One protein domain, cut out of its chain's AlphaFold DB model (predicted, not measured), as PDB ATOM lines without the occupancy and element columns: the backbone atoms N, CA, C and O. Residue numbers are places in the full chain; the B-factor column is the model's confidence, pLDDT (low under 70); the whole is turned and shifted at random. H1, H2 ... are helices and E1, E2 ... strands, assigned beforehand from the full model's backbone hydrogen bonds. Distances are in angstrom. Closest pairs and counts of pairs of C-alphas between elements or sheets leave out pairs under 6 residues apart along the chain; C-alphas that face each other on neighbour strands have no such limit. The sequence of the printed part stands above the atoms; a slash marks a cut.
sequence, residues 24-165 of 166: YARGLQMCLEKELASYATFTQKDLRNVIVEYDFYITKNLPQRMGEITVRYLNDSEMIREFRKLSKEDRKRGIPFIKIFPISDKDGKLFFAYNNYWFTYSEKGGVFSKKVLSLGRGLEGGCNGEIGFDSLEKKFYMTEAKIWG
ATOM      1  N   TYR A  24     125.981 276.780 295.356       95.62
ATOM      2  CA  TYR A  24     125.539 275.865 296.406       95.62
ATOM      3  C   TYR A  24     126.423 274.621 296.495       95.62
ATOM      4  O   TYR A  24     126.704 274.170 297.600       95.62
ATOM      5  N   ALA A  25     126.889 274.076 295.364       94.44
ATOM      6  CA  ALA A  25     127.796 272.927 295.373       94.44
ATOM      7  C   ALA A  25     129.150 273.304 295.989       94.44
ATOM      8  O   ALA A  25     129.641 272.592 296.859       94.44
ATOM      9  N   ARG A  26     129.711 274.455 295.590       93.25
ATOM     10  CA  ARG A  26     130.982 274.970 296.125       93.25
ATOM     11  C   ARG A  26     130.886 275.292 297.616       93.25
ATOM     12  O   ARG A  26     131.763 274.898 298.382       93.25
ATOM     13  N   GLY A  27     129.809 275.959 298.030       95.31
ATOM     14  CA  GLY A  27     129.556 276.270 299.433       95.31
ATOM     15  C   GLY A  27     129.380 275.015 300.282       95.31
ATOM     16  O   GLY A  27     130.021 274.892 301.326       95.31
ATOM     17  N   LEU A  28     128.584 274.048 299.805       96.06
ATOM     18  CA  LEU A  28     128.383 272.778 300.498       96.06
ATOM     19  C   LEU A  28     129.698 272.010 300.631       96.06
ATOM     20  O   LEU A  28     130.041 271.610 301.739       96.06
ATOM     21  N   GLN A  29     130.449 271.855 299.537       94.94
ATOM     22  CA  GLN A  29     131.733 271.159 299.542       94.94
ATOM     23  C   GLN A  29     132.709 271.793 300.535       94.94
ATOM     24  O   GLN A  29     133.207 271.099 301.414       94.94
ATOM     25  N   MET A  30     132.933 273.107 300.446       94.19
ATOM     26  CA  MET A  30     133.872 273.796 301.331       94.19
ATOM     27  C   MET A  30     133.484 273.632 302.806       94.19
ATOM     28  O   MET A  30     134.334 273.357 303.651       94.19
ATOM     29  N   CYS A  31     132.198 273.781 303.131       95.00
ATOM     30  CA  CYS A  31     131.725 273.609 304.498       95.00
ATOM     31  C   CYS A  31     131.869 272.162 304.991       95.00
ATOM     32  O   CYS A  31     132.291 271.948 306.123       95.00
ATOM     33  N   LEU A  32     131.550 271.165 304.162       93.69
ATOM     34  CA  LEU A  32     131.709 269.752 304.512       93.69
ATOM     35  C   LEU A  32     133.182 269.357 304.692       93.69
ATOM     36  O   LEU A  32     133.514 268.642 305.632       93.69
ATOM     37  N   GLU A  33     134.079 269.850 303.839       92.00
ATOM     38  CA  GLU A  33     135.526 269.645 303.977       92.00
ATOM     39  C   GLU A  33     136.063 270.305 305.252       92.00
ATOM     40  O   GLU A  33     136.864 269.710 305.975       92.00
ATOM     41  N   LYS A  34     135.576 271.511 305.579       91.62
ATOM     42  CA  LYS A  34     135.913 272.196 306.831       91.62
ATOM     43  C   LYS A  34     135.439 271.398 308.044       91.62
ATOM     44  O   LYS A  34     136.194 271.289 309.012       91.62
ATOM     45  N   GLU A  35     134.222 270.850 308.007       89.69
ATOM     46  CA  GLU A  35     133.701 269.981 309.069       89.69
ATOM     47  C   GLU A  35     134.553 268.720 309.195       89.69
ATOM     48  O   GLU A  35     135.031 268.421 310.286       89.69
ATOM     49  N   LEU A  36     134.829 268.028 308.088       88.25
ATOM     50  CA  LEU A  36     135.664 266.828 308.076       88.25
ATOM     51  C   LEU A  36     137.044 267.093 308.696       88.25
ATOM     52  O   LEU A  36     137.489 266.323 309.545       88.25
ATOM     53  N   ALA A  37     137.689 268.203 308.331       87.06
ATOM     54  CA  ALA A  37     138.983 268.599 308.881       87.06
ATOM     55  C   ALA A  37     138.913 268.969 310.372       87.06
ATOM     56  O   ALA A  37     139.849 268.694 311.120       87.06
ATOM     57  N   SER A  38     137.814 269.589 310.809       83.50
ATOM     58  CA  SER A  38     137.647 270.054 312.192       83.50
ATOM     59  C   SER A  38     137.252 268.924 313.145       83.50
ATOM     60  O   SER A  38     137.633 268.950 314.310       83.50
ATOM     61  N   TYR A  39     136.512 267.920 312.663       75.44
ATOM     62  CA  TYR A  39     135.943 266.840 313.475       75.44
ATOM     63  C   TYR A  39     136.672 265.498 313.367       75.44
ATOM     64  O   TYR A  39     136.377 264.614 314.178       75.44
ATOM     65  N   ALA A  40     137.633 265.342 312.444       65.56
ATOM     66  CA  ALA A  40     138.499 264.157 312.353       65.56
ATOM     67  C   ALA A  40     139.162 263.787 313.696       65.56
ATOM     68  O   ALA A  40     139.520 262.636 313.921       65.56
ATOM     69  N   THR A  41     139.296 264.759 314.597       60.56
ATOM     70  CA  THR A  41     139.920 264.625 315.915       60.56
ATOM     71  C   THR A  41     138.949 264.412 317.079       60.56
ATOM     72  O   THR A  41     139.409 264.045 318.156       60.56
ATOM     73  N   PHE A  42     137.636 264.634 316.916       58.84
ATOM     74  CA  PHE A  42     136.727 264.801 318.068       58.84
ATOM     75  C   PHE A  42     135.428 263.990 318.030       58.84
ATOM     76  O   PHE A  42     134.795 263.841 319.073       58.84
ATOM     77  N   THR A  43     134.995 263.464 316.877       62.66
ATOM     78  CA  THR A  43     133.664 262.831 316.776       62.66
ATOM     79  C   THR A  43     133.701 261.466 316.099       62.66
ATOM     80  O   THR A  43     134.519 261.213 315.223       62.66
ATOM     81  N   GLN A  44     132.757 260.596 316.472       61.72
ATOM     82  CA  GLN A  44     132.453 259.350 315.752       61.72
ATOM     83  C   GLN A  44     131.477 259.567 314.577       61.72
ATOM     84  O   GLN A  44     130.919 258.603 314.055       61.72
ATOM     85  N   LYS A  45     131.202 260.819 314.182       67.44
ATOM     86  CA  LYS A  45     130.249 261.116 313.109       67.44
ATOM     87  C   LYS A  45     130.865 260.695 311.774       67.44
ATOM     88  O   LYS A  45     131.958 261.136 311.427       67.44
ATOM     89  N   ASP A  46     130.161 259.856 311.015       73.38
ATOM     90  CA  ASP A  46     130.561 259.539 309.643       73.38
ATOM     91  C   ASP A  46     130.265 260.740 308.736       73.38
ATOM     92  O   ASP A  46     129.178 260.887 308.181       73.38
ATOM     93  N   LEU A  47     131.247 261.633 308.617       82.50
ATOM     94  CA  LEU A  47     131.177 262.823 307.768       82.50
ATOM     95  C   LEU A  47     131.428 262.517 306.284       82.50
ATOM     96  O   LEU A  47     131.335 263.416 305.452       82.50
ATOM     97  N   ARG A  48     131.734 261.261 305.930       88.75
ATOM     98  CA  ARG A  48     131.926 260.841 304.533       88.75
ATOM     99  C   ARG A  48     130.609 260.452 303.868       88.75
ATOM    100  O   ARG A  48     130.555 260.405 302.643       88.75
ATOM    101  N   ASN A  49     129.553 260.203 304.643       92.88
ATOM    102  CA  ASN A  49     128.218 259.891 304.142       92.88
ATOM    103  C   ASN A  49     127.193 260.832 304.776       92.88
ATOM    104  O   ASN A  49     126.721 260.600 305.888       92.88
ATOM    105  N   VAL A  50     126.821 261.889 304.056       94.19
ATOM    106  CA  VAL A  50     125.929 262.929 304.579       94.19
ATOM    107  C   VAL A  50     124.562 262.893 303.909       94.19
ATOM    108  O   VAL A  50     124.429 262.650 302.707       94.19
ATOM    109  N   ILE A  51     123.528 263.150 304.705       96.12
ATOM    110  CA  ILE A  51     122.165 263.352 304.223       96.12
ATOM    111  C   ILE A  51     121.896 264.851 304.191       96.12
ATOM    112  O   ILE A  51     122.127 265.550 305.174       96.12
ATOM    113  N   VAL A  52     121.387 265.332 303.066       97.00
ATOM    114  CA  VAL A  52     120.950 266.712 302.869       97.00
ATOM    115  C   VAL A  52     119.450 266.692 302.583       97.00
ATOM    116  O   VAL A  52     118.969 265.851 301.823       97.00
ATOM    117  N   GLU A  53     118.697 267.601 303.195       97.12
ATOM    118  CA  GLU A  53     117.280 267.791 302.887       97.12
ATOM    119  C   GLU A  53     117.123 268.181 301.414       97.12
ATOM    120  O   GLU A  53     117.745 269.133 300.941       97.12
ATOM    121  N   TYR A  54     116.295 267.434 300.686       97.19
ATOM    122  CA  TYR A  54     115.993 267.748 299.300       97.19
ATOM    123  C   TYR A  54     115.136 269.013 299.214       97.19
ATOM    124  O   TYR A  54     114.018 269.057 299.728       97.19
ATOM    125  N   ASP A  55     115.634 269.995 298.475       96.50
ATOM    126  CA  ASP A  55     114.923 271.197 298.068       96.50
ATOM    127  C   ASP A  55     114.991 271.320 296.537       96.50
ATOM    128  O   ASP A  55     116.061 271.257 295.924       96.50
ATOM    129  N   PHE A  56     113.834 271.490 295.896       94.88
ATOM    130  CA  PHE A  56     113.740 271.519 294.436       94.88
ATOM    131  C   PHE A  56     114.523 272.677 293.795       94.88
ATOM    132  O   PHE A  56     115.030 272.529 292.682       94.88
ATOM    133  N   TYR A  57     114.624 273.817 294.477       93.75
ATOM    134  CA  TYR A  57     115.280 275.018 293.965       93.75
ATOM    135  C   TYR A  57     116.775 275.041 294.277       93.75
ATOM    136  O   TYR A  57     117.545 275.628 293.520       93.75
ATOM    137  N   ILE A  58     117.187 274.395 295.369       95.12
ATOM    138  CA  ILE A  58     118.573 274.430 295.842       95.12
ATOM    139  C   ILE A  58     119.329 273.153 295.470       95.12
ATOM    140  O   ILE A  58     120.417 273.220 294.898       95.12
ATOM    141  N   THR A  59     118.778 271.978 295.785       95.62
ATOM    142  CA  THR A  59     119.548 270.725 295.789       95.62
ATOM    143  C   THR A  59     119.341 269.845 294.565       95.62
ATOM    144  O   THR A  59     120.100 268.902 294.364       95.62
ATOM    145  N   LYS A  60     118.329 270.126 293.733       92.25
ATOM    146  CA  LYS A  60     117.915 269.262 292.611       92.25
ATOM    147  C   LYS A  60     119.057 268.834 291.682       92.25
ATOM    148  O   LYS A  60     119.056 267.697 291.223       92.25
ATOM    149  N   ASN A  61     119.993 269.738 291.404       91.00
ATOM    150  CA  ASN A  61     121.087 269.518 290.454       91.00
ATOM    151  C   ASN A  61     122.465 269.483 291.130       91.00
ATOM    152  O   ASN A  61     123.477 269.632 290.448       91.00
ATOM    153  N   LEU A  62     122.526 269.349 292.456       94.75
ATOM    154  CA  LEU A  62     123.807 269.274 293.153       94.75
ATOM    155  C   LEU A  62     124.417 267.873 293.009       94.75
ATOM    156  O   LEU A  62     123.688 266.878 292.951       94.75
ATOM    157  N   PRO A  63     125.755 267.764 292.949       94.88
ATOM    158  CA  PRO A  63     126.409 266.477 292.783       94.88
ATOM    159  C   PRO A  63     126.207 265.599 294.023       94.88
ATOM    160  O   PRO A  63     126.149 266.077 295.155       94.88
ATOM    161  N   GLN A  64     126.131 264.287 293.805       95.44
ATOM    162  CA  GLN A  64     126.042 263.285 294.877       95.44
ATOM    163  C   GLN A  64     127.412 262.921 295.466       95.44
ATOM    164  O   GLN A  64     127.495 262.150 296.418       95.44
ATOM    165  N   ARG A  65     128.498 263.448 294.891       94.25
ATOM    166  CA  ARG A  65     129.865 263.216 295.352       94.25
ATOM    167  C   ARG A  65     130.655 264.515 295.318       94.25
ATOM    168  O   ARG A  65     130.680 265.187 294.291       94.25
ATOM    169  N   MET A  66     131.285 264.846 296.438       91.50
ATOM    170  CA  MET A  66     132.089 266.051 296.646       91.50
ATOM    171  C   MET A  66     133.412 265.620 297.282       91.50
ATOM    172  O   MET A  66     133.487 265.372 298.484       91.50
ATOM    173  N   GLY A  67     134.432 265.406 296.445       88.81
ATOM    174  CA  GLY A  67     135.682 264.774 296.874       88.81
ATOM    175  C   GLY A  67     135.453 263.358 297.422       88.81
ATOM    176  O   GLY A  67     134.940 262.475 296.723       88.81
ATOM    177  N   GLU A  68     135.828 263.142 298.685       89.81
ATOM    178  CA  GLU A  68     135.630 261.873 299.403       89.81
ATOM    179  C   GLU A  68     134.229 261.721 300.016       89.81
ATOM    180  O   GLU A  68     133.895 260.646 300.515       89.81
ATOM    181  N   ILE A  69     133.410 262.774 299.981       92.94
ATOM    182  CA  ILE A  69     132.121 262.828 300.666       92.94
ATOM    183  C   ILE A  69     131.005 262.441 299.697       92.94
ATOM    184  O   ILE A  69     130.869 263.004 298.607       92.94
ATOM    185  N   THR A  70     130.194 261.471 300.101       95.88
ATOM    186  CA  THR A  70     128.971 261.061 299.410       95.88
ATOM    187  C   THR A  70     127.781 261.790 300.022       95.88
ATOM    188  O   THR A  70     127.579 261.765 301.236       95.88
ATOM    189  N   VAL A  71     126.977 262.421 299.169       96.62
ATOM    190  CA  VAL A  71     125.824 263.239 299.549       96.62
ATOM    191  C   VAL A  71     124.541 262.594 299.040       96.62
ATOM    192  O   VAL A  71     124.383 262.332 297.846       96.62
ATOM    193  N   ARG A  72     123.596 262.360 299.951       97.44
ATOM    194  CA  ARG A  72     122.254 261.858 299.641       97.44
ATOM    195  C   ARG A  72     121.230 262.958 299.882       97.44
ATOM    196  O   ARG A  72     121.067 263.397 301.015       97.44
ATOM    197  N   TYR A  73     120.512 263.356 298.839       97.50
ATOM    198  CA  TYR A  73     119.436 264.342 298.941       97.50
ATOM    199  C   TYR A  73     118.108 263.628 299.171       97.50
ATOM    200  O   TYR A  73     117.672 262.889 298.291       97.50
ATOM    201  N   LEU A  74     117.497 263.814 300.340       97.12
ATOM    202  CA  LEU A  74     116.282 263.103 300.739       97.12
ATOM    203  C   LEU A  74     115.165 264.082 301.100       97.12
ATOM    204  O   LEU A  74     115.377 265.020 301.867       97.12
ATOM    205  N   ASN A  75     113.958 263.839 300.598       95.25
ATOM    206  CA  ASN A  75     112.757 264.518 301.087       95.25
ATOM    207  C   ASN A  75     112.227 263.867 302.381       95.25
ATOM    208  O   ASN A  75     112.691 262.804 302.800       95.25
ATOM    209  N   ASP A  76     111.204 264.465 303.002       91.12
ATOM    210  CA  ASP A  76     110.615 263.957 304.251       91.12
ATOM    211  C   ASP A  76     110.154 262.491 304.158       91.12
ATOM    212  O   ASP A  76     110.378 261.705 305.078       91.12
ATOM    213  N   SER A  77     109.547 262.080 303.040       92.38
ATOM    214  CA  SER A  77     109.072 260.698 302.868       92.38
ATOM    215  C   SER A  77     110.231 259.701 302.802       92.38
ATOM    216  O   SER A  77     110.136 258.579 303.308       92.38
ATOM    217  N   GLU A  78     111.340 260.099 302.188       95.94
ATOM    218  CA  GLU A  78     112.562 259.302 302.123       95.94
ATOM    219  C   GLU A  78     113.274 259.260 303.477       95.94
ATOM    220  O   GLU A  78     113.657 258.175 303.912       95.94
ATOM    221  N   MET A  79     113.347 260.382 304.201       93.56
ATOM    222  CA  MET A  79     113.882 260.426 305.567       93.56
ATOM    223  C   MET A  79     113.082 259.538 306.527       93.56
ATOM    224  O   MET A  79     113.672 258.775 307.290       93.56
ATOM    225  N   ILE A  80     111.743 259.538 306.446       92.88
ATOM    226  CA  ILE A  80     110.892 258.619 307.225       92.88
ATOM    227  C   ILE A  80     111.224 257.161 306.891       92.88
ATOM    228  O   ILE A  80     111.289 256.310 307.785       92.88
ATOM    229  N   ARG A  81     111.431 256.848 305.609       93.19
ATOM    230  CA  ARG A  81     111.776 255.492 305.168       93.19
ATOM    231  C   ARG A  81     113.123 255.051 305.727       93.19
ATOM    232  O   ARG A  81     113.215 253.929 306.214       93.19
ATOM    233  N   GLU A  82     114.132 255.916 305.691       93.81
ATOM    234  CA  GLU A  82     115.438 255.652 306.304       93.81
ATOM    235  C   GLU A  82     115.308 255.488 307.822       93.81
ATOM    236  O   GLU A  82     115.821 254.522 308.381       93.81
ATOM    237  N   PHE A  83     114.529 256.345 308.487       91.88
ATOM    238  CA  PHE A  83     114.326 256.290 309.937       91.88
ATOM    239  C   PHE A  83     113.684 254.970 310.373       91.88
ATOM    240  O   PHE A  83     114.052 254.382 311.390       91.88
ATOM    241  N   ARG A  84     112.744 254.444 309.581       91.06
ATOM    242  CA  ARG A  84     112.108 253.145 309.846       91.06
ATOM    243  C   ARG A  84     113.060 251.957 309.682       91.06
ATOM    244  O   ARG A  84     112.788 250.915 310.274       91.06
ATOM    245  N   LYS A  85     114.160 252.089 308.938       93.44
ATOM    246  CA  LYS A  85     115.180 251.030 308.811       93.44
ATOM    247  C   LYS A  85     116.107 250.955 310.028       93.44
ATOM    248  O   LYS A  85     116.719 249.916 310.244       93.44
ATOM    249  N   LEU A  86     116.194 252.027 310.817       90.25
ATOM    250  CA  LEU A  86     117.042 252.084 312.007       90.25
ATOM    251  C   LEU A  86     116.585 251.109 313.101       90.25
ATOM    252  O   LEU A  86     115.381 250.864 313.268       90.25
ATOM    253  N   SER A  87     117.558 250.629 313.885       91.75
ATOM    254  CA  SER A  87     117.331 249.891 315.133       91.75
ATOM    255  C   SER A  87     116.563 250.747 316.153       91.75
ATOM    256  O   SER A  87     116.458 251.969 316.013       91.75
ATOM    257  N   LYS A  88     116.001 250.134 317.204       87.50
ATOM    258  CA  LYS A  88     115.280 250.897 318.241       87.50
ATOM    259  C   LYS A  88     116.200 251.895 318.946       87.50
ATOM    260  O   LYS A  88     115.764 252.996 319.277       87.50
ATOM    261  N   GLU A  89     117.448 251.509 319.166       87.06
ATOM    262  CA  GLU A  89     118.486 252.291 319.823       87.06
ATOM    263  C   GLU A  89     118.888 253.493 318.964       87.06
ATOM    264  O   GLU A  89     118.939 254.613 319.470       87.06
ATOM    265  N   ASP A  90     119.076 253.291 317.659       87.38
ATOM    266  CA  ASP A  90     119.449 254.368 316.734       87.38
ATOM    267  C   ASP A  90     118.295 255.350 316.504       87.38
ATOM    268  O   ASP A  90     118.512 256.557 316.414       87.38
ATOM    269  N   ARG A  91     117.039 254.877 316.518       88.12
ATOM    270  CA  ARG A  91     115.859 255.759 316.445       88.12
ATOM    271  C   ARG A  91     115.760 256.744 317.608       88.12
ATOM    272  O   ARG A  91     115.139 257.789 317.433       88.12
ATOM    273  N   LYS A  92     116.342 256.437 318.778       86.06
ATOM    274  CA  LYS A  92     116.397 257.386 319.907       86.06
ATOM    275  C   LYS A  92     117.301 258.581 319.602       86.06
ATOM    276  O   LYS A  92     117.028 259.665 320.102       86.06
ATOM    277  N   ARG A  93     118.356 258.379 318.803       84.00
ATOM    278  CA  ARG A  93     119.271 259.445 318.359       84.00
ATOM    279  C   ARG A  93     118.701 260.192 317.155       84.00
ATOM    280  O   ARG A  93     118.770 261.410 317.093       84.00
ATOM    281  N   GLY A  94     118.073 259.460 316.237       88.88
ATOM    282  CA  GLY A  94     117.544 260.000 314.989       88.88
ATOM    283  C   GLY A  94     118.545 259.926 313.842       88.88
ATOM    284  O   GLY A  94     119.592 259.294 313.951       88.88
ATOM    285  N   ILE A  95     118.191 260.545 312.718       90.94
ATOM    286  CA  ILE A  95     119.054 260.626 311.533       90.94
ATOM    287  C   ILE A  95     119.677 262.020 311.476       90.94
ATOM    288  O   ILE A  95     118.920 262.990 311.426       90.94
ATOM    289  N   PRO A  96     121.012 262.155 311.440       91.81
ATOM    290  CA  PRO A  96     121.629 263.451 311.219       91.81
ATOM    291  C   PRO A  96     121.420 263.864 309.758       91.81
ATOM    292  O   PRO A  96     121.632 263.066 308.840       91.81
ATOM    293  N   PHE A  97     121.009 265.105 309.530       93.75
ATOM    294  CA  PHE A  97     120.862 265.664 308.192       93.75
ATOM    295  C   PHE A  97     121.205 267.151 308.159       93.75
ATOM    296  O   PHE A  97     121.163 267.849 309.172       93.75
ATOM    297  N   ILE A  98     121.525 267.634 306.967       95.50
ATOM    298  CA  ILE A  98     121.860 269.025 306.693       95.50
ATOM    299  C   ILE A  98     120.688 269.695 305.986       95.50
ATOM    300  O   ILE A  98     120.139 269.151 305.030       95.50
ATOM    301  N   LYS A  99     120.343 270.912 306.403       96.31
ATOM    302  CA  LYS A  99     119.432 271.789 305.665       96.31
ATOM    303  C   LYS A  99     120.194 272.986 305.123       96.31
ATOM    304  O   LYS A  99     120.723 273.772 305.905       96.31
ATOM    305  N   ILE A 100     120.205 273.131 303.802       97.19
ATOM    306  CA  ILE A 100     120.814 274.269 303.107       97.19
ATOM    307  C   ILE A 100     119.792 275.405 303.014       97.19
ATOM    308  O   ILE A 100     118.614 275.164 302.749       97.19
ATOM    309  N   PHE A 101     120.242 276.637 303.230       96.06
ATOM    310  CA  PHE A 101     119.422 277.837 303.077       96.06
ATOM    311  C   PHE A 101     119.730 278.552 301.762       96.06
ATOM    312  O   PHE A 101     120.837 278.406 301.238       96.06
ATOM    313  N   PRO A 102     118.781 279.345 301.230       96.75
ATOM    314  CA  PRO A 102     119.052 280.203 300.089       96.75
ATOM    315  C   PRO A 102     120.270 281.098 300.332       96.75
ATOM    316  O   PRO A 102     120.439 281.627 301.432       96.75
ATOM    317  N   ILE A 103     121.091 281.291 299.297       96.25
ATOM    318  CA  ILE A 103     122.187 282.264 299.346       96.25
ATOM    319  C   ILE A 103     121.597 283.641 299.646       96.25
ATOM    320  O   ILE A 103     120.614 284.056 299.030       96.25
ATOM    321  N   SER A 104     122.204 284.330 300.605       95.31
ATOM    322  CA  SER A 104     121.756 285.643 301.064       95.31
ATOM    323  C   SER A 104     122.808 286.706 300.781       95.31
ATOM    324  O   SER A 104     124.001 286.411 300.775       95.31
ATOM    325  N   ASP A 105     122.351 287.931 300.538       94.00
ATOM    326  CA  ASP A 105     123.193 289.124 300.503       94.00
ATOM    327  C   ASP A 105     123.100 289.822 301.860       94.00
ATOM    328  O   ASP A 105     122.002 290.070 302.370       94.00
ATOM    329  N   LYS A 106     124.254 290.116 302.449       90.19
ATOM    330  CA  LYS A 106     124.368 290.955 303.631       90.19
ATOM    331  C   LYS A 106     125.535 291.913 303.447       90.19
ATOM    332  O   LYS A 106     126.675 291.486 303.286       90.19
ATOM    333  N   ASP A 107     125.241 293.209 303.516       89.94
ATOM    334  CA  ASP A 107     126.228 294.287 303.414       89.94
ATOM    335  C   ASP A 107     127.080 294.213 302.124       89.94
ATOM    336  O   ASP A 107     128.269 294.530 302.131       89.94
ATOM    337  N   GLY A 108     126.477 293.774 301.007       85.38
ATOM    338  CA  GLY A 108     127.150 293.645 299.710       85.38
ATOM    339  C   GLY A 108     128.026 292.397 299.584       85.38
ATOM    340  O   GLY A 108     128.838 292.302 298.662       85.38
ATOM    341  N   LYS A 109     127.885 291.447 300.511       89.69
ATOM    342  CA  LYS A 109     128.568 290.154 300.503       89.69
ATOM    343  C   LYS A 109     127.556 289.027 300.401       89.69
ATOM    344  O   LYS A 109     126.513 289.051 301.051       89.69
ATOM    345  N   LEU A 110     127.894 288.010 299.618       95.44
ATOM    346  CA  LEU A 110     127.057 286.830 299.446       95.44
ATOM    347  C   LEU A 110     127.461 285.735 300.435       95.44
ATOM    348  O   LEU A 110     128.646 285.476 300.642       95.44
ATOM    349  N   PHE A 111     126.468 285.059 301.010       96.12
ATOM    350  CA  PHE A 111     126.675 284.010 302.002       96.12
ATOM    351  C   PHE A 111     125.905 282.743 301.656       96.12
ATOM    352  O   PHE A 111     124.694 282.766 301.425       96.12
ATOM    353  N   PHE A 112     126.620 281.625 301.687       97.12
ATOM    354  CA  PHE A 112     126.072 280.278 301.748       97.12
ATOM    355  C   PHE A 112     125.910 279.864 303.214       97.12
ATOM    356  O   PHE A 112     126.781 280.153 304.034       97.12
ATOM    357  N   ALA A 113     124.842 279.144 303.550       96.88
ATOM    358  CA  ALA A 113     124.673 278.602 304.893       96.88
ATOM    359  C   ALA A 113     123.947 277.258 304.879       96.88
ATOM    360  O   ALA A 113     123.028 277.030 304.085       96.88
ATOM    361  N   TYR A 114     124.315 276.397 305.823       96.31
ATOM    362  CA  TYR A 114     123.503 275.251 306.201       96.31
ATOM    363  C   TYR A 114     123.496 275.044 307.710       96.31
ATOM    364  O   TYR A 114     124.431 275.432 308.412       96.31
ATOM    365  N   ASN A 115     122.471 274.334 308.178       95.38
ATOM    366  CA  ASN A 115     122.361 273.871 309.556       95.38
ATOM    367  C   ASN A 115     122.374 272.344 309.626       95.38
ATOM    368  O   ASN A 115     121.792 271.669 308.774       95.38
ATOM    369  N   ASN A 116     122.983 271.828 310.687       92.56
ATOM    370  CA  ASN A 116     122.954 270.430 311.088       92.56
ATOM    371  C   ASN A 116     121.747 270.176 311.996       92.56
ATOM    372  O   ASN A 116     121.564 270.854 313.009       92.56
ATOM    373  N   TYR A 117     120.949 269.171 311.646       91.88
ATOM    374  CA  TYR A 117     119.762 268.769 312.383       91.88
ATOM    375  C   TYR A 117     119.730 267.265 312.657       91.88
ATOM    376  O   TYR A 117     120.261 266.467 311.888       91.88
ATOM    377  N   TRP A 118     118.993 266.871 313.695       90.56
ATOM    378  CA  TRP A 118     118.535 265.493 313.884       90.56
ATOM    379  C   TRP A 118     117.085 265.340 313.459       90.56
ATOM    380  O   TRP A 118     116.201 266.007 313.996       90.56
ATOM    381  N   PHE A 119     116.834 264.430 312.528       91.44
ATOM    382  CA  PHE A 119     115.503 264.012 312.129       91.44
ATOM    383  C   PHE A 119     114.993 262.917 313.065       91.44
ATOM    384  O   PHE A 119     115.587 261.839 313.180       91.44
ATOM    385  N   THR A 120     113.845 263.170 313.684       89.62
ATOM    386  CA  THR A 120     113.095 262.167 314.443       89.62
ATOM    387  C   THR A 120     111.671 262.071 313.928       89.62
ATOM    388  O   THR A 120     111.066 263.055 313.496       89.62
ATOM    389  N   TYR A 121     111.130 260.861 313.987       86.25
ATOM    390  CA  TYR A 121     109.792 260.565 313.518       86.25
ATOM    391  C   TYR A 121     109.045 259.724 314.546       86.25
ATOM    392  O   TYR A 121     109.547 258.698 315.010       86.25
ATOM    393  N   SER A 122     107.823 260.141 314.877       81.44
ATOM    394  CA  SER A 122     106.913 259.326 315.677       81.44
ATOM    395  C   SER A 122     105.534 259.254 315.027       81.44
ATOM    396  O   SER A 122     104.984 260.264 314.585       81.44
ATOM    397  N   GLU A 123     104.987 258.038 314.961       78.56
ATOM    398  CA  GLU A 123     103.563 257.810 314.734       78.56
ATOM    399  C   GLU A 123     102.933 257.518 316.095       78.56
ATOM    400  O   GLU A 123     103.227 256.488 316.706       78.56
ATOM    401  N   LYS A 124     102.073 258.410 316.588       68.69
ATOM    402  CA  LYS A 124     101.255 258.147 317.779       68.69
ATOM    403  C   LYS A 124      99.809 257.919 317.358       68.69
ATOM    404  O   LYS A 124      99.241 258.742 316.656       68.69
ATOM    405  N   GLY A 125      99.214 256.810 317.784       57.16
ATOM    406  CA  GLY A 125      97.820 256.462 317.499       57.16
ATOM    407  C   GLY A 125      97.645 254.953 317.334       57.16
ATOM    408  O   GLY A 125      98.363 254.326 316.561       57.16
ATOM    409  N   GLY A 126      96.723 254.369 318.100       54.66
ATOM    410  CA  GLY A 126      96.322 252.965 318.004       54.66
ATOM    411  C   GLY A 126      95.230 252.723 316.958       54.66
ATOM    412  O   GLY A 126      94.741 253.662 316.333       54.66
ATOM    413  N   VAL A 127      94.813 251.460 316.821       58.81
ATOM    414  CA  VAL A 127      93.848 250.944 315.821       58.81
ATOM    415  C   VAL A 127      92.538 251.751 315.739       58.81
ATOM    416  O   VAL A 127      91.947 251.836 314.668       58.81
ATOM    417  N   PHE A 128      92.121 252.397 316.833       59.38
ATOM    418  CA  PHE A 128      90.867 253.159 316.938       59.38
ATOM    419  C   PHE A 128      91.053 254.680 317.073       59.38
ATOM    420  O   PHE A 128      90.102 255.398 317.368       59.38
ATOM    421  N   SER A 129      92.268 255.197 316.884       57.22
ATOM    422  CA  SER A 129      92.570 256.626 317.049       57.22
ATOM    423  C   SER A 129      93.333 257.175 315.849       57.22
ATOM    424  O   SER A 129      94.131 256.472 315.230       57.22
ATOM    425  N   LYS A 130      93.107 258.453 315.530       55.91
ATOM    426  CA  LYS A 130      93.793 259.140 314.432       55.91
ATOM    427  C   LYS A 130      95.308 259.082 314.651       55.91
ATOM    428  O   LYS A 130      95.797 259.532 315.685       55.91
ATOM    429  N   LYS A 131      96.043 258.558 313.666       59.78
ATOM    430  CA  LYS A 131      97.508 258.634 313.650       59.78
ATOM    431  C   LYS A 131      97.935 260.102 313.622       59.78
ATOM    432  O   LYS A 131      97.606 260.833 312.690       59.78
ATOM    433  N   VAL A 132      98.675 260.516 314.638       55.12
ATOM    434  CA  VAL A 132      99.371 261.794 314.717       55.12
ATOM    435  C   VAL A 132     100.813 261.556 314.294       55.12
ATOM    436  O   VAL A 132     101.511 260.718 314.868       55.12
ATOM    437  N   LEU A 133     101.234 262.284 313.266       64.94
ATOM    438  CA  LEU A 133     102.602 262.284 312.769       64.94
ATOM    439  C   LEU A 133     103.336 263.465 313.396       64.94
ATOM    440  O   LEU A 133     102.876 264.599 313.282       64.94
ATOM    441  N   SER A 134     104.468 263.206 314.048       67.25
ATOM    442  CA  SER A 134     105.347 264.266 314.545       67.25
ATOM    443  C   SER A 134     106.722 264.162 313.900       67.25
ATOM    444  O   SER A 134     107.356 263.105 313.971       67.25
ATOM    445  N   LEU A 135     107.191 265.274 313.338       75.75
ATOM    446  CA  LEU A 135     108.557 265.451 312.862       75.75
ATOM    447  C   LEU A 135     109.297 266.342 313.856       75.75
ATOM    448  O   LEU A 135     108.866 267.464 314.113       75.75
ATOM    449  N   GLY A 136     110.380 265.835 314.436       74.62
ATOM    450  CA  GLY A 136     111.270 266.617 315.291       74.62
ATOM    451  C   GLY A 136     112.558 266.952 314.549       74.62
ATOM    452  O   GLY A 136     113.128 266.074 313.898       74.62
ATOM    453  N   ARG A 137     113.005 268.210 314.655       78.75
ATOM    454  CA  ARG A 137     114.276 268.707 314.109       78.75
ATOM    455  C   ARG A 137     115.055 269.405 315.224       78.75
ATOM    456  O   ARG A 137     114.711 270.522 315.597       78.75
ATOM    457  N   GLY A 138     116.056 268.733 315.789       76.94
ATOM    458  CA  GLY A 138     116.947 269.320 316.803       76.94
ATOM    459  C   GLY A 138     118.153 269.967 316.134       76.94
ATOM    460  O   GLY A 138     118.848 269.268 315.408       76.94
ATOM    461  N   LEU A 139     118.365 271.273 316.321       84.44
ATOM    462  CA  LEU A 139     119.521 272.005 315.786       84.44
ATOM    463  C   LEU A 139     120.769 271.675 316.610       84.44
ATOM    464  O   LEU A 139     120.737 271.855 317.825       84.44
ATOM    465  N   GLU A 140     121.852 271.251 315.962       85.50
ATOM    466  CA  GLU A 140     123.156 271.094 316.629       85.50
ATOM    467  C   GLU A 140     124.122 272.221 316.306       85.50
ATOM    468  O   GLU A 140     124.856 272.667 317.173       85.50
ATOM    469  N   GLY A 141     124.088 272.723 315.078       91.44
ATOM    470  CA  GLY A 141     125.066 273.687 314.611       91.44
ATOM    471  C   GLY A 141     124.936 273.913 313.121       91.44
ATOM    472  O   GLY A 141     123.861 273.720 312.548       91.44
ATOM    473  N   GLY A 142     126.034 274.269 312.472       94.12
ATOM    474  CA  GLY A 142     126.049 274.462 311.032       94.12
ATOM    475  C   GLY A 142     127.337 275.077 310.521       94.12
ATOM    476  O   GLY A 142     128.326 275.210 311.244       94.12
ATOM    477  N   CYS A 143     127.293 275.494 309.262       95.75
ATOM    478  CA  CYS A 143     128.389 276.179 308.603       95.75
ATOM    479  C   CYS A 143     127.872 277.370 307.800       95.75
ATOM    480  O   CYS A 143     126.847 277.281 307.124       95.75
ATOM    481  N   ASN A 144     128.615 278.473 307.863       96.25
ATOM    482  CA  ASN A 144     128.440 279.634 307.000       96.25
ATOM    483  C   ASN A 144     129.665 279.766 306.094       96.25
ATOM    484  O   ASN A 144     130.794 279.709 306.580       96.25
ATOM    485  N   GLY A 145     129.440 279.959 304.798       96.06
ATOM    486  CA  GLY A 145     130.472 280.222 303.806       96.06
ATOM    487  C   GLY A 145     130.317 281.618 303.206       96.06
ATOM    488  O   GLY A 145     129.239 281.942 302.715       96.06
ATOM    489  N   GLU A 146     131.372 282.430 303.213       96.00
ATOM    490  CA  GLU A 146     131.391 283.713 302.497       96.00
ATOM    491  C   GLU A 146     131.784 283.486 301.026       96.00
ATOM    492  O   GLU A 146     132.655 282.670 300.711       96.00
ATOM    493  N   ILE A 147     131.101 284.183 300.117       95.25
ATOM    494  CA  ILE A 147     131.300 284.117 298.668       95.25
ATOM    495  C   ILE A 147     131.853 285.465 298.196       95.25
ATOM    496  O   ILE A 147     131.200 286.502 298.330       95.25
ATOM    497  N   GLY A 148     133.045 285.435 297.607       92.31
ATOM    498  CA  GLY A 148     133.682 286.567 296.943       92.31
ATOM    499  C   GLY A 148     133.443 286.573 295.433       92.31
ATOM    500  O   GLY A 148     133.081 285.556 294.835       92.31
ATOM    501  N   PHE A 149     133.679 287.727 294.809       91.56
ATOM    502  CA  PHE A 149     133.659 287.897 293.357       91.56
ATOM    503  C   PHE A 149     134.987 288.479 292.877       91.56
ATOM    504  O   PHE A 149     135.390 289.564 293.296       91.56
ATOM    505  N   ASP A 150     135.657 287.756 291.986       89.25
ATOM    506  CA  ASP A 150     136.853 288.228 291.303       89.25
ATOM    507  C   ASP A 150     136.432 289.012 290.056       89.25
ATOM    508  O   ASP A 150     135.869 288.457 289.109       89.25
ATOM    509  N   SER A 151     136.707 290.318 290.063       90.06
ATOM    510  CA  SER A 151     136.361 291.217 288.959       90.06
ATOM    511  C   SER A 151     137.213 291.024 287.699       90.06
ATOM    512  O   SER A 151     136.732 291.315 286.602       90.06
ATOM    513  N   LEU A 152     138.441 290.514 287.837       92.62
ATOM    514  CA  LEU A 152     139.345 290.241 286.720       92.62
ATOM    515  C   LEU A 152     138.908 288.969 286.001       92.62
ATOM    516  O   LEU A 152     138.747 288.962 284.781       92.62
ATOM    517  N   GLU A 153     138.656 287.907 286.765       90.69
ATOM    518  CA  GLU A 153     138.220 286.625 286.209       90.69
ATOM    519  C   GLU A 153     136.717 286.559 285.920       90.69
ATOM    520  O   GLU A 153     136.267 285.647 285.223       90.69
ATOM    521  N   LYS A 154     135.941 287.516 286.441       89.69
ATOM    522  CA  LYS A 154     134.470 287.541 286.419       89.69
ATOM    523  C   LYS A 154     133.860 286.258 286.988       89.69
ATOM    524  O   LYS A 154     132.912 285.706 286.427       89.69
ATOM    525  N   LYS A 155     134.411 285.771 288.102       90.25
ATOM    526  CA  LYS A 155     134.005 284.513 288.740       90.25
ATOM    527  C   LYS A 155     133.742 284.694 290.220       90.25
ATOM    528  O   LYS A 155     134.431 285.437 290.909       90.25
ATOM    529  N   PHE A 156     132.780 283.931 290.716       90.81
ATOM    530  CA  PHE A 156     132.576 283.771 292.145       90.81
ATOM    531  C   PHE A 156     133.480 282.677 292.713       90.81
ATOM    532  O   PHE A 156     133.722 281.649 292.067       90.81
ATOM    533  N   TYR A 157     133.930 282.871 293.946       90.81
ATOM    534  CA  TYR A 157     134.745 281.919 294.691       90.81
ATOM    535  C   TYR A 157     134.366 281.947 296.172       90.81
ATOM    536  O   TYR A 157     133.778 282.913 296.650       90.81
ATOM    537  N   MET A 158     134.679 280.880 296.901       92.81
ATOM    538  CA  MET A 158     134.467 280.866 298.346       92.81
ATOM    539  C   MET A 158     135.664 281.516 299.045       92.81
ATOM    540  O   MET A 158     136.802 281.164 298.743       92.81
ATOM    541  N   THR A 159     135.423 282.455 299.959       92.06
ATOM    542  CA  THR A 159     136.487 283.168 300.689       92.06
ATOM    543  C   THR A 159     136.762 282.550 302.057       92.06
ATOM    544  O   THR A 159     137.919 282.426 302.452       92.06
ATOM    545  N   GLU A 160     135.719 282.139 302.778       93.81
ATOM    546  CA  GLU A 160     135.835 281.609 304.137       93.81
ATOM    547  C   GLU A 160     134.717 280.608 304.448       93.81
ATOM    548  O   GLU A 160     133.598 280.770 303.972       93.81
ATOM    549  N   ALA A 161     135.010 279.611 305.294       94.88
ATOM    550  CA  ALA A 161     134.032 278.718 305.917       94.88
ATOM    551  C   ALA A 161     134.144 278.768 307.447       94.88
ATOM    552  O   ALA A 161     135.210 278.475 308.004       94.88
ATOM    553  N   LYS A 162     133.031 279.050 308.127       94.62
ATOM    554  CA  LYS A 162     132.941 279.106 309.588       94.62
ATOM    555  C   LYS A 162     131.886 278.142 310.121       94.62
ATOM    556  O   LYS A 162     130.693 278.316 309.875       94.62
ATOM    557  N   ILE A 163     132.341 277.169 310.908       92.81
ATOM    558  CA  ILE A 163     131.492 276.221 311.641       92.81
ATOM    559  C   ILE A 163     131.047 276.852 312.965       92.81
ATOM    560  O   ILE A 163     131.775 277.655 313.556       92.81
ATOM    561  N   TRP A 164     129.857 276.497 313.432       91.50
ATOM    562  CA  TRP A 164     129.316 276.896 314.731       91.50
ATOM    563  C   TRP A 164     128.402 275.805 315.304       91.50
ATOM    564  O   TRP A 164     127.971 274.917 314.571       91.50
ATOM    565  N   GLY A 165     128.087 275.902 316.601       77.75
ATOM    566  CA  GLY A 165     127.293 274.890 317.312       77.75
ATOM    567  C   GLY A 165     128.085 273.601 317.521       77.75
ATOM    568  O   GLY A 165     127.719 272.548 317.015       77.75
TER     569      GLY A 165
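Overview. This is residues 24 to 165 of the 166 residues of an uncharacterized protein of Acidobacteria bacterium (UniProt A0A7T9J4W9). A long, twisted sheet of four strands makes the length of the domain, with H1 packed on one face and H2 on the other, while the small sheet E1 E2 packs on E3 through E1. The tip of the hairpin E5 and E6, residues 150 to 155, sticks out at one end, and the tip of the hairpin E4 and E5 lies at the other. There are 142 printed residues with three named helices and six named strands, in the order H1 E1 E2 H2 H3 E3 E4 E5 E6, class mixed. The large sheet, E3 E4 E5 E6, is antiparallel and a meander, each strand the neighbour of the one before; with helices on both faces there are three layers. The whole is only just compact, close to loose, with a radius of gyration of the C-alphas of 17.4 A, a rod spanning 68 by 33 by 25 A.

Arrangement. Start at H1, residues 24 to 39, which is on the sheet of E3, residues 95 to 106, E4, residues 109 to 124, E5, residues 132 to 150, and E6, residues 155 to 164. Its closest C-alphas to E6 are Cys 31 and Ala 161, 5.8 A. Next find E1, residues 49 to 53, parallel to E2, residues 69 to 74, with N 50 and O 70 at 2.9 A. The closest C-alphas of E1 and E3 are Val 52 and Ile 98, 4.6 A. H2, residues 76 to 85, lies over E4 at a height over the sheet of 7.8 A; its closest C-alphas to E4 are Ile 80 and Tyr 121, 6.7 A. H3, residues 88 to 93, only grazes the sheet with residues 91 to 93. In the hairpins that follow, look for N 97 and O 117 at 2.8 A in E3 and E4, N 116 and O 141 at 2.8 A in E4 and E5, and N 144 and O 162 at 2.9 A in E5 and E6. E3 bends by 54 degrees at residue 103 and E5 by 62 degrees at residue 140. In H1 and H2 every O i to N i+4 pair is within hydrogen-bond range; in H3 0 of 2 are, against 2 of 3 for O i to N i+3.

Along the chain. Find C-alpha 24 at (125.539, 275.865, 296.406); from there H1 runs 21.9 A. E3 covers 31.8 A, E4 45.5 A, E5 51.5 A and E6 27.5 A, ending at C-alpha 164, (129.316, 276.896, 314.731).

Size, cuts and confidence. The C-alphas farthest apart, Phe 128 and Leu 152, are 68.1 A apart. The printed part has no cut; the link from E1 to E2 is long. Look for pLDDT under 70 at residues 40 to 45 and 124 to 134.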